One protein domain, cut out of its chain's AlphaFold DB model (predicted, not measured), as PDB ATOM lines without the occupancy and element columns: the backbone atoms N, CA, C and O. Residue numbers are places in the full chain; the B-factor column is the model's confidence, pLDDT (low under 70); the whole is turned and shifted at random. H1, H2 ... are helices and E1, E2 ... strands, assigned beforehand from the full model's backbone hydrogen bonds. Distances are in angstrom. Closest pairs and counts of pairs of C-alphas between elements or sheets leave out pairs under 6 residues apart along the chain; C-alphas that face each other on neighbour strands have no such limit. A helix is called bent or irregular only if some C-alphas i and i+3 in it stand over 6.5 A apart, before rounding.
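AT A GLANCE: This is residues 2 to 46 of the 53 residues of an uncharacterized protein of Mesorhizobium sp. LSJC269B00 (UniProt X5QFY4). One long helix, H1, sticks out as a free arm, and a small two-stranded hairpin, E1 and E2, makes a head beyond its last residue. Residues 23 to 30 swing out in a loop between the arm and the head, and residues 35 to 41 make the loop of the hairpin. The printed part has 45 residues, with one named helix and two named strands in the order H1, E1, E2; the sheet has the order E1 - E2 and is antiparallel, and the class is mixed, helices and strands. The whole is extended, with a radius of gyration of the C-alphas of 15.4 A, and it is only just elongated, its C-alphas spanning 45 by 25 by 14 A, with the arm making the length.

HOW THE PARTS SIT: The printed part begins with H1, residues 2 to 22, of which residues 2 to 20 stand free, with no C-alpha 8 or more residues away along the chain within 10 A. In H1, 15 of 17 pairs of O i and N i+4 are within hydrogen-bond range. A short link of 8 residues runs from H1 to E1, residues 31 to 34. The closest C-alphas of H1 and E1 are those of Asp 22 and Gln 32, 7.6 A apart, while their centres are 24.0 A apart. A short link of 7 residues runs from E1 to E2, residues 42 to 45, and these two strands form a hairpin. E1 and E2 are antiparallel neighbours, with 155 degrees between their directions. The C-alphas of Cys 33 and Cys 43 face each other at 4.0 A. Across the pair, N 34 and O 42 are within hydrogen-bond range at 2.8 A, as are N 44 and O 32 at 2.9 A. H1 and E2 are apart.

IN THESE COORDINATES: H1 begins at C-alpha 2, at (254.093, 214.947, 64.388), and ends at C-alpha 22, at (243.847, 228.551, 91.675), 32.2 A away. It is irregular, but only just: C-alphas 19 and 22 are 6.54 A apart. E1 runs from Trp 31 to Thr 34 and is 9.8 A long from first to last C-alpha. E2 runs from Ile 42 to Lys 45, 10.3 A, and ends at C-alpha 45, at (238.967, 235.417, 102.685).

THE WHOLE: The two C-alphas farthest apart are those of Ile 2 and Lys 45, at 46.0 A. The printed part, residues 2 to 46 of a full chain of 53, has no cut, and neither of its two links is long. The mean pLDDT of the printed part is 77.0, and residues 17 to 29 are under 70, where the model's confidence is low.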
ATOM      1  N   ILE A   2     254.544 213.547  64.237       88.81
ATOM      2  CA  ILE A   2     254.093 214.947  64.388       88.81
ATOM      3  C   ILE A   2     252.722 215.081  65.085       88.81
ATOM      4  O   ILE A   2     252.585 215.857  66.021       88.81
ATOM      5  N   ILE A   3     251.729 214.274  64.698       91.38
ATOM      6  CA  ILE A   3     250.381 214.302  65.305       91.38
ATOM      7  C   ILE A   3     250.425 213.962  66.804       91.38
ATOM      8  O   ILE A   3     249.762 214.609  67.606       91.38
ATOM      9  N   GLY A   4     251.251 212.985  67.192       91.94
ATOM     10  CA  GLY A   4     251.421 212.600  68.595       91.94
ATOM     11  C   GLY A   4     252.040 213.713  69.440       91.94
ATOM     12  O   GLY A   4     251.646 213.895  70.587       91.94
ATOM     13  N   ILE A   5     252.947 214.505  68.856       94.19
ATOM     14  CA  ILE A   5     253.545 215.671  69.519       94.19
ATOM     15  C   ILE A   5     252.474 216.736  69.768       94.19
ATOM     16  O   ILE A   5     252.336 217.203  70.894       94.19
ATOM     17  N   PHE A   6     251.667 217.077  68.760       95.12
ATOM     18  CA  PHE A   6     250.588 218.054  68.932       95.12
ATOM     19  C   PHE A   6     249.532 217.598  69.944       95.12
ATOM     20  O   PHE A   6     249.089 218.405  70.759       95.12
ATOM     21  N   ALA A   7     249.178 216.311  69.945       94.38
ATOM     22  CA  ALA A   7     248.252 215.749  70.924       94.38
ATOM     23  C   ALA A   7     248.809 215.833  72.355       94.38
ATOM     24  O   ALA A   7     248.106 216.267  73.268       94.38
ATOM     25  N   ALA A   8     250.085 215.485  72.550       94.69
ATOM     26  CA  ALA A   8     250.745 215.581  73.850       94.69
ATOM     27  C   ALA A   8     250.844 217.035  74.340       94.69
ATOM     28  O   ALA A   8     250.541 217.316  75.497       94.69
ATOM     29  N   VAL A   9     251.205 217.973  73.457       94.19
ATOM     30  CA  VAL A   9     251.264 219.407  73.779       94.19
ATOM     31  C   VAL A   9     249.877 219.943  74.140       94.19
ATOM     32  O   VAL A   9     249.736 220.615  75.160       94.19
ATOM     33  N   GLY A  10     248.845 219.608  73.363       93.19
ATOM     34  CA  GLY A  10     247.464 220.002  73.651       93.19
ATOM     35  C   GLY A  10     246.977 219.486  75.007       93.19
ATOM     36  O   GLY A  10     246.405 220.249  75.786       93.19
ATOM     37  N   LEU A  11     247.274 218.224  75.333       91.69
ATOM     38  CA  LEU A  11     246.941 217.628  76.627       91.69
ATOM     39  C   LEU A  11     247.656 218.336  77.789       91.69
ATOM     40  O   LEU A  11     247.025 218.677  78.787       91.69
ATOM     41  N   VAL A  12     248.957 218.603  77.653       90.12
ATOM     42  CA  VAL A  12     249.741 219.315  78.674       90.12
ATOM     43  C   VAL A  12     249.215 220.736  78.889       90.12
ATOM     44  O   VAL A  12     249.093 221.179  80.030       90.12
ATOM     45  N   LEU A  13     248.851 221.442  77.814       86.88
ATOM     46  CA  LEU A  13     248.271 222.782  77.901       86.88
ATOM     47  C   LEU A  13     246.917 222.777  78.614       86.88
ATOM     48  O   LEU A  13     246.707 223.614  79.492       86.88
ATOM     49  N   LEU A  14     246.035 221.824  78.302       83.81
ATOM     50  CA  LEU A  14     244.743 221.667  78.980       83.81
ATOM     51  C   LEU A  14     244.915 221.417  80.485       83.81
ATOM     52  O   LEU A  14     244.254 222.065  81.297       83.81
ATOM     53  N   LEU A  15     245.842 220.536  80.867       80.56
ATOM     54  CA  LEU A  15     246.128 220.227  82.273       80.56
ATOM     55  C   LEU A  15     246.725 221.425  83.027       80.56
ATOM     56  O   LEU A  15     246.378 221.668  84.184       80.56
ATOM     57  N   LEU A  16     247.613 222.190  82.387       74.12
ATOM     58  CA  LEU A  16     248.235 223.369  82.992       74.12
ATOM     59  C   LEU A  16     247.260 224.543  83.117       74.12
ATOM     60  O   LEU A  16     247.288 225.237  84.130       74.12
ATOM     61  N   LEU A  17     246.407 224.778  82.119       68.38
ATOM     62  CA  LEU A  17     245.385 225.828  82.165       68.38
ATOM     63  C   LEU A  17     244.308 225.506  83.206       68.38
ATOM     64  O   LEU A  17     243.924 226.399  83.954       68.38
ATOM     65  N   GLY A  18     243.906 224.236  83.323       62.72
ATOM     66  CA  GLY A  18     242.978 223.785  84.362       62.72
ATOM     67  C   GLY A  18     243.538 223.863  85.788       62.72
ATOM     68  O   GLY A  18     242.765 224.009  86.722       62.72
ATOM     69  N   ARG A  19     244.868 223.800  85.976       58.50
ATOM     70  CA  ARG A  19     245.521 223.987  87.293       58.50
ATOM     71  C   ARG A  19     245.891 225.435  87.619       58.50
ATOM     72  O   ARG A  19     246.129 225.744  88.781       58.50
ATOM     73  N   ARG A  20     246.019 226.313  86.619       54.66
ATOM     74  CA  ARG A  20     246.446 227.713  86.819       54.66
ATOM     75  C   ARG A  20     245.339 228.638  87.322       54.66
ATOM     76  O   ARG A  20     245.624 229.797  87.602       54.66
ATOM     77  N   THR A  21     244.107 228.160  87.454       55.91
ATOM     78  CA  THR A  21     242.985 228.975  87.943       55.91
ATOM     79  C   THR A  21     243.014 229.219  89.450       55.91
ATOM     80  O   THR A  21     242.346 230.138  89.906       55.91
ATOM     81  N   ASP A  22     243.824 228.470  90.206       55.66
ATOM     82  CA  ASP A  22     243.847 228.551  91.675       55.66
ATOM     83  C   ASP A  22     245.050 229.338  92.224       55.66
ATOM     84  O   ASP A  22     245.237 229.456  93.437       55.66
ATOM     85  N   THR A  23     245.900 229.894  91.353       54.69
ATOM     86  CA  THR A  23     247.014 230.745  91.791       54.69
ATOM     87  C   THR A  23     246.518 232.171  91.992       54.69
ATOM     88  O   THR A  23     246.549 232.996  91.081       54.69
ATOM     89  N   ASN A  24     246.038 232.449  93.202       54.91
ATOM     90  CA  ASN A  24     245.621 233.776  93.631       54.91
ATOM     91  C   ASN A  24     246.861 234.666  93.842       54.91
ATOM     92  O   ASN A  24     247.564 234.550  94.844       54.91
ATOM     93  N   PHE A  25     247.159 235.549  92.886       52.97
ATOM     94  CA  PHE A  25     248.184 236.590  93.031       52.97
ATOM     95  C   PHE A  25     247.571 237.821  93.721       52.97
ATOM     96  O   PHE A  25     247.207 238.793  93.064       52.97
ATOM     97  N   GLY A  26     247.421 237.773  95.047       57.84
ATOM     98  CA  GLY A  26     246.910 238.886  95.853       57.84
ATOM     99  C   GLY A  26     247.553 238.925  97.241       57.84
ATOM    100  O   GLY A  26     247.777 237.888  97.856       57.84
ATOM    101  N   PHE A  27     247.888 240.123  97.724       54.56
ATOM    102  CA  PHE A  27     248.564 240.333  99.009       54.56
ATOM    103  C   PHE A  27     247.653 239.947 100.198       54.56
ATOM    104  O   PHE A  27     246.764 240.710 100.575       54.56
ATOM    105  N   GLY A  28     247.873 238.775 100.807       57.88
ATOM    106  CA  GLY A  28     247.186 238.320 102.027       57.88
ATOM    107  C   GLY A  28     247.162 236.788 102.189       57.88
ATOM    108  O   GLY A  28     247.714 236.102 101.333       57.88
ATOM    109  N   PRO A  29     246.537 236.239 103.260       62.34
ATOM    110  CA  PRO A  29     246.229 234.798 103.371       62.34
ATOM    111  C   PRO A  29     245.488 234.312 102.121       62.34
ATOM    112  O   PRO A  29     245.025 235.157 101.371       62.34
ATOM    113  N   GLU A  30     245.366 233.001 101.900       72.19
ATOM    114  CA  GLU A  30     244.765 232.404 100.692       72.19
ATOM    115  C   GLU A  30     243.390 233.016 100.321       72.19
ATOM    116  O   GLU A  30     242.310 232.559 100.694       72.19
ATOM    117  N   TRP A  31     243.409 234.130  99.601       72.12
ATOM    118  CA  TRP A  31     242.217 234.738  99.046       72.12
ATOM    119  C   TRP A  31     241.794 233.842  97.906       72.12
ATOM    120  O   TRP A  31     242.632 233.520  97.077       72.12
ATOM    121  N   GLN A  32     240.531 233.436  97.856       74.56
ATOM    122  CA  GLN A  32     239.998 232.730  96.697       74.56
ATOM    123  C   GLN A  32     239.227 233.723  95.844       74.56
ATOM    124  O   GLN A  32     238.210 234.264  96.287       74.56
ATOM    125  N   CYS A  33     239.726 233.992  94.640       76.88
ATOM    126  CA  CYS A  33     239.100 234.907  93.700       76.88
ATOM    127  C   CYS A  33     238.336 234.135  92.617       76.88
ATOM    128  O   CYS A  33     238.894 233.284  91.930       76.88
ATOM    129  N   THR A  34     237.053 234.455  92.443       81.00
ATOM    130  CA  THR A  34     236.203 233.903  91.381       81.00
ATOM    131  C   THR A  34     236.052 234.932  90.256       81.00
ATOM    132  O   THR A  34     235.627 236.061  90.529       81.00
ATOM    133  N   PRO A  35     236.382 234.584  88.997       80.69
ATOM    134  CA  PRO A  35     236.199 235.489  87.867       80.69
ATOM    135  C   PRO A  35     234.711 235.753  87.613       80.69
ATOM    136  O   PRO A  35     233.894 234.832  87.648       80.69
ATOM    137  N   MET A  36     234.366 237.008  87.320       81.06
ATOM    138  CA  MET A  36     232.993 237.434  87.050       81.06
ATOM    139  C   MET A  36     232.836 237.817  85.570       81.06
ATOM    140  O   MET A  36     233.746 238.429  85.010       81.06
ATOM    141  N   PRO A  37     231.693 237.528  84.911       85.31
ATOM    142  CA  PRO A  37     231.475 237.922  83.514       85.31
ATOM    143  C   PRO A  37     231.546 239.434  83.262       85.31
ATOM    144  O   PRO A  37     231.762 239.869  82.133       85.31
ATOM    145  N   LYS A  38     231.328 240.246  84.301       92.12
ATOM    146  CA  LYS A  38     231.416 241.703  84.244       92.12
ATOM    147  C   LYS A  38     231.918 242.242  85.581       92.12
ATOM    148  O   LYS A  38     231.399 241.850  86.622       92.12
ATOM    149  N   GLY A  39     232.843 243.198  85.514       86.25
ATOM    150  CA  GLY A  39     233.456 243.820  86.687       86.25
ATOM    151  C   GLY A  39     234.666 243.045  87.205       86.25
ATOM    152  O   GLY A  39     235.142 242.114  86.557       86.25
ATOM    153  N   ASP A  40     235.156 243.469  88.364       85.94
ATOM    154  CA  ASP A  40     236.313 242.860  89.014       85.94
ATOM    155  C   ASP A  40     235.967 241.478  89.599       85.94
ATOM    156  O   ASP A  40     234.808 241.219  89.947       85.94
ATOM    157  N   PRO A  41     236.948 240.563  89.710       81.81
ATOM    158  CA  PRO A  41     236.737 239.267  90.343       81.81
ATOM    159  C   PRO A  41     236.319 239.425  91.810       81.81
ATOM    160  O   PRO A  41     236.792 240.309  92.526       81.81
ATOM    161  N   ILE A  42     235.456 238.523  92.278       84.25
ATOM    162  CA  ILE A  42     235.041 238.487  93.682       84.25
ATOM    163  C   ILE A  42     236.079 237.688  94.459       84.25
ATOM    164  O   ILE A  42     236.267 236.509  94.172       84.25
ATOM    165  N   CYS A  43     236.711 238.296  95.463       80.62
ATOM    166  CA  CYS A  43     237.681 237.623  96.323       80.62
ATOM    167  C   CYS A  43     237.122 237.437  97.734       80.62
ATOM    168  O   CYS A  43     236.670 238.394  98.368       80.62
ATOM    169  N   VAL A  44     237.176 236.205  98.240       81.44
ATOM    170  CA  VAL A  44     236.757 235.863  99.605       81.44
ATOM    171  C   VAL A  44     237.952 235.423 100.440       81.44
ATOM    172  O   VAL A  44     238.839 234.716  99.961       81.44
ATOM    173  N   LYS A  45     237.973 235.853 101.705       77.94
ATOM    174  CA  LYS A  45     238.967 235.417 102.685       77.94
ATOM    175  C   LYS A  45     238.423 234.200 103.412       77.94
ATOM    176  O   LYS A  45     237.444 234.314 104.151       77.94
ATOM    177  N   LEU A  46     239.079 233.060 103.243       75.12
ATOM    178  CA  LEU A  46     238.822 231.912 104.096       75.12
ATOM    179  C   LEU A  46     239.447 232.178 105.466       75.12
ATOM    180  O   LEU A  46     240.649 232.397 105.599       75.12
TER     181      LEU A  46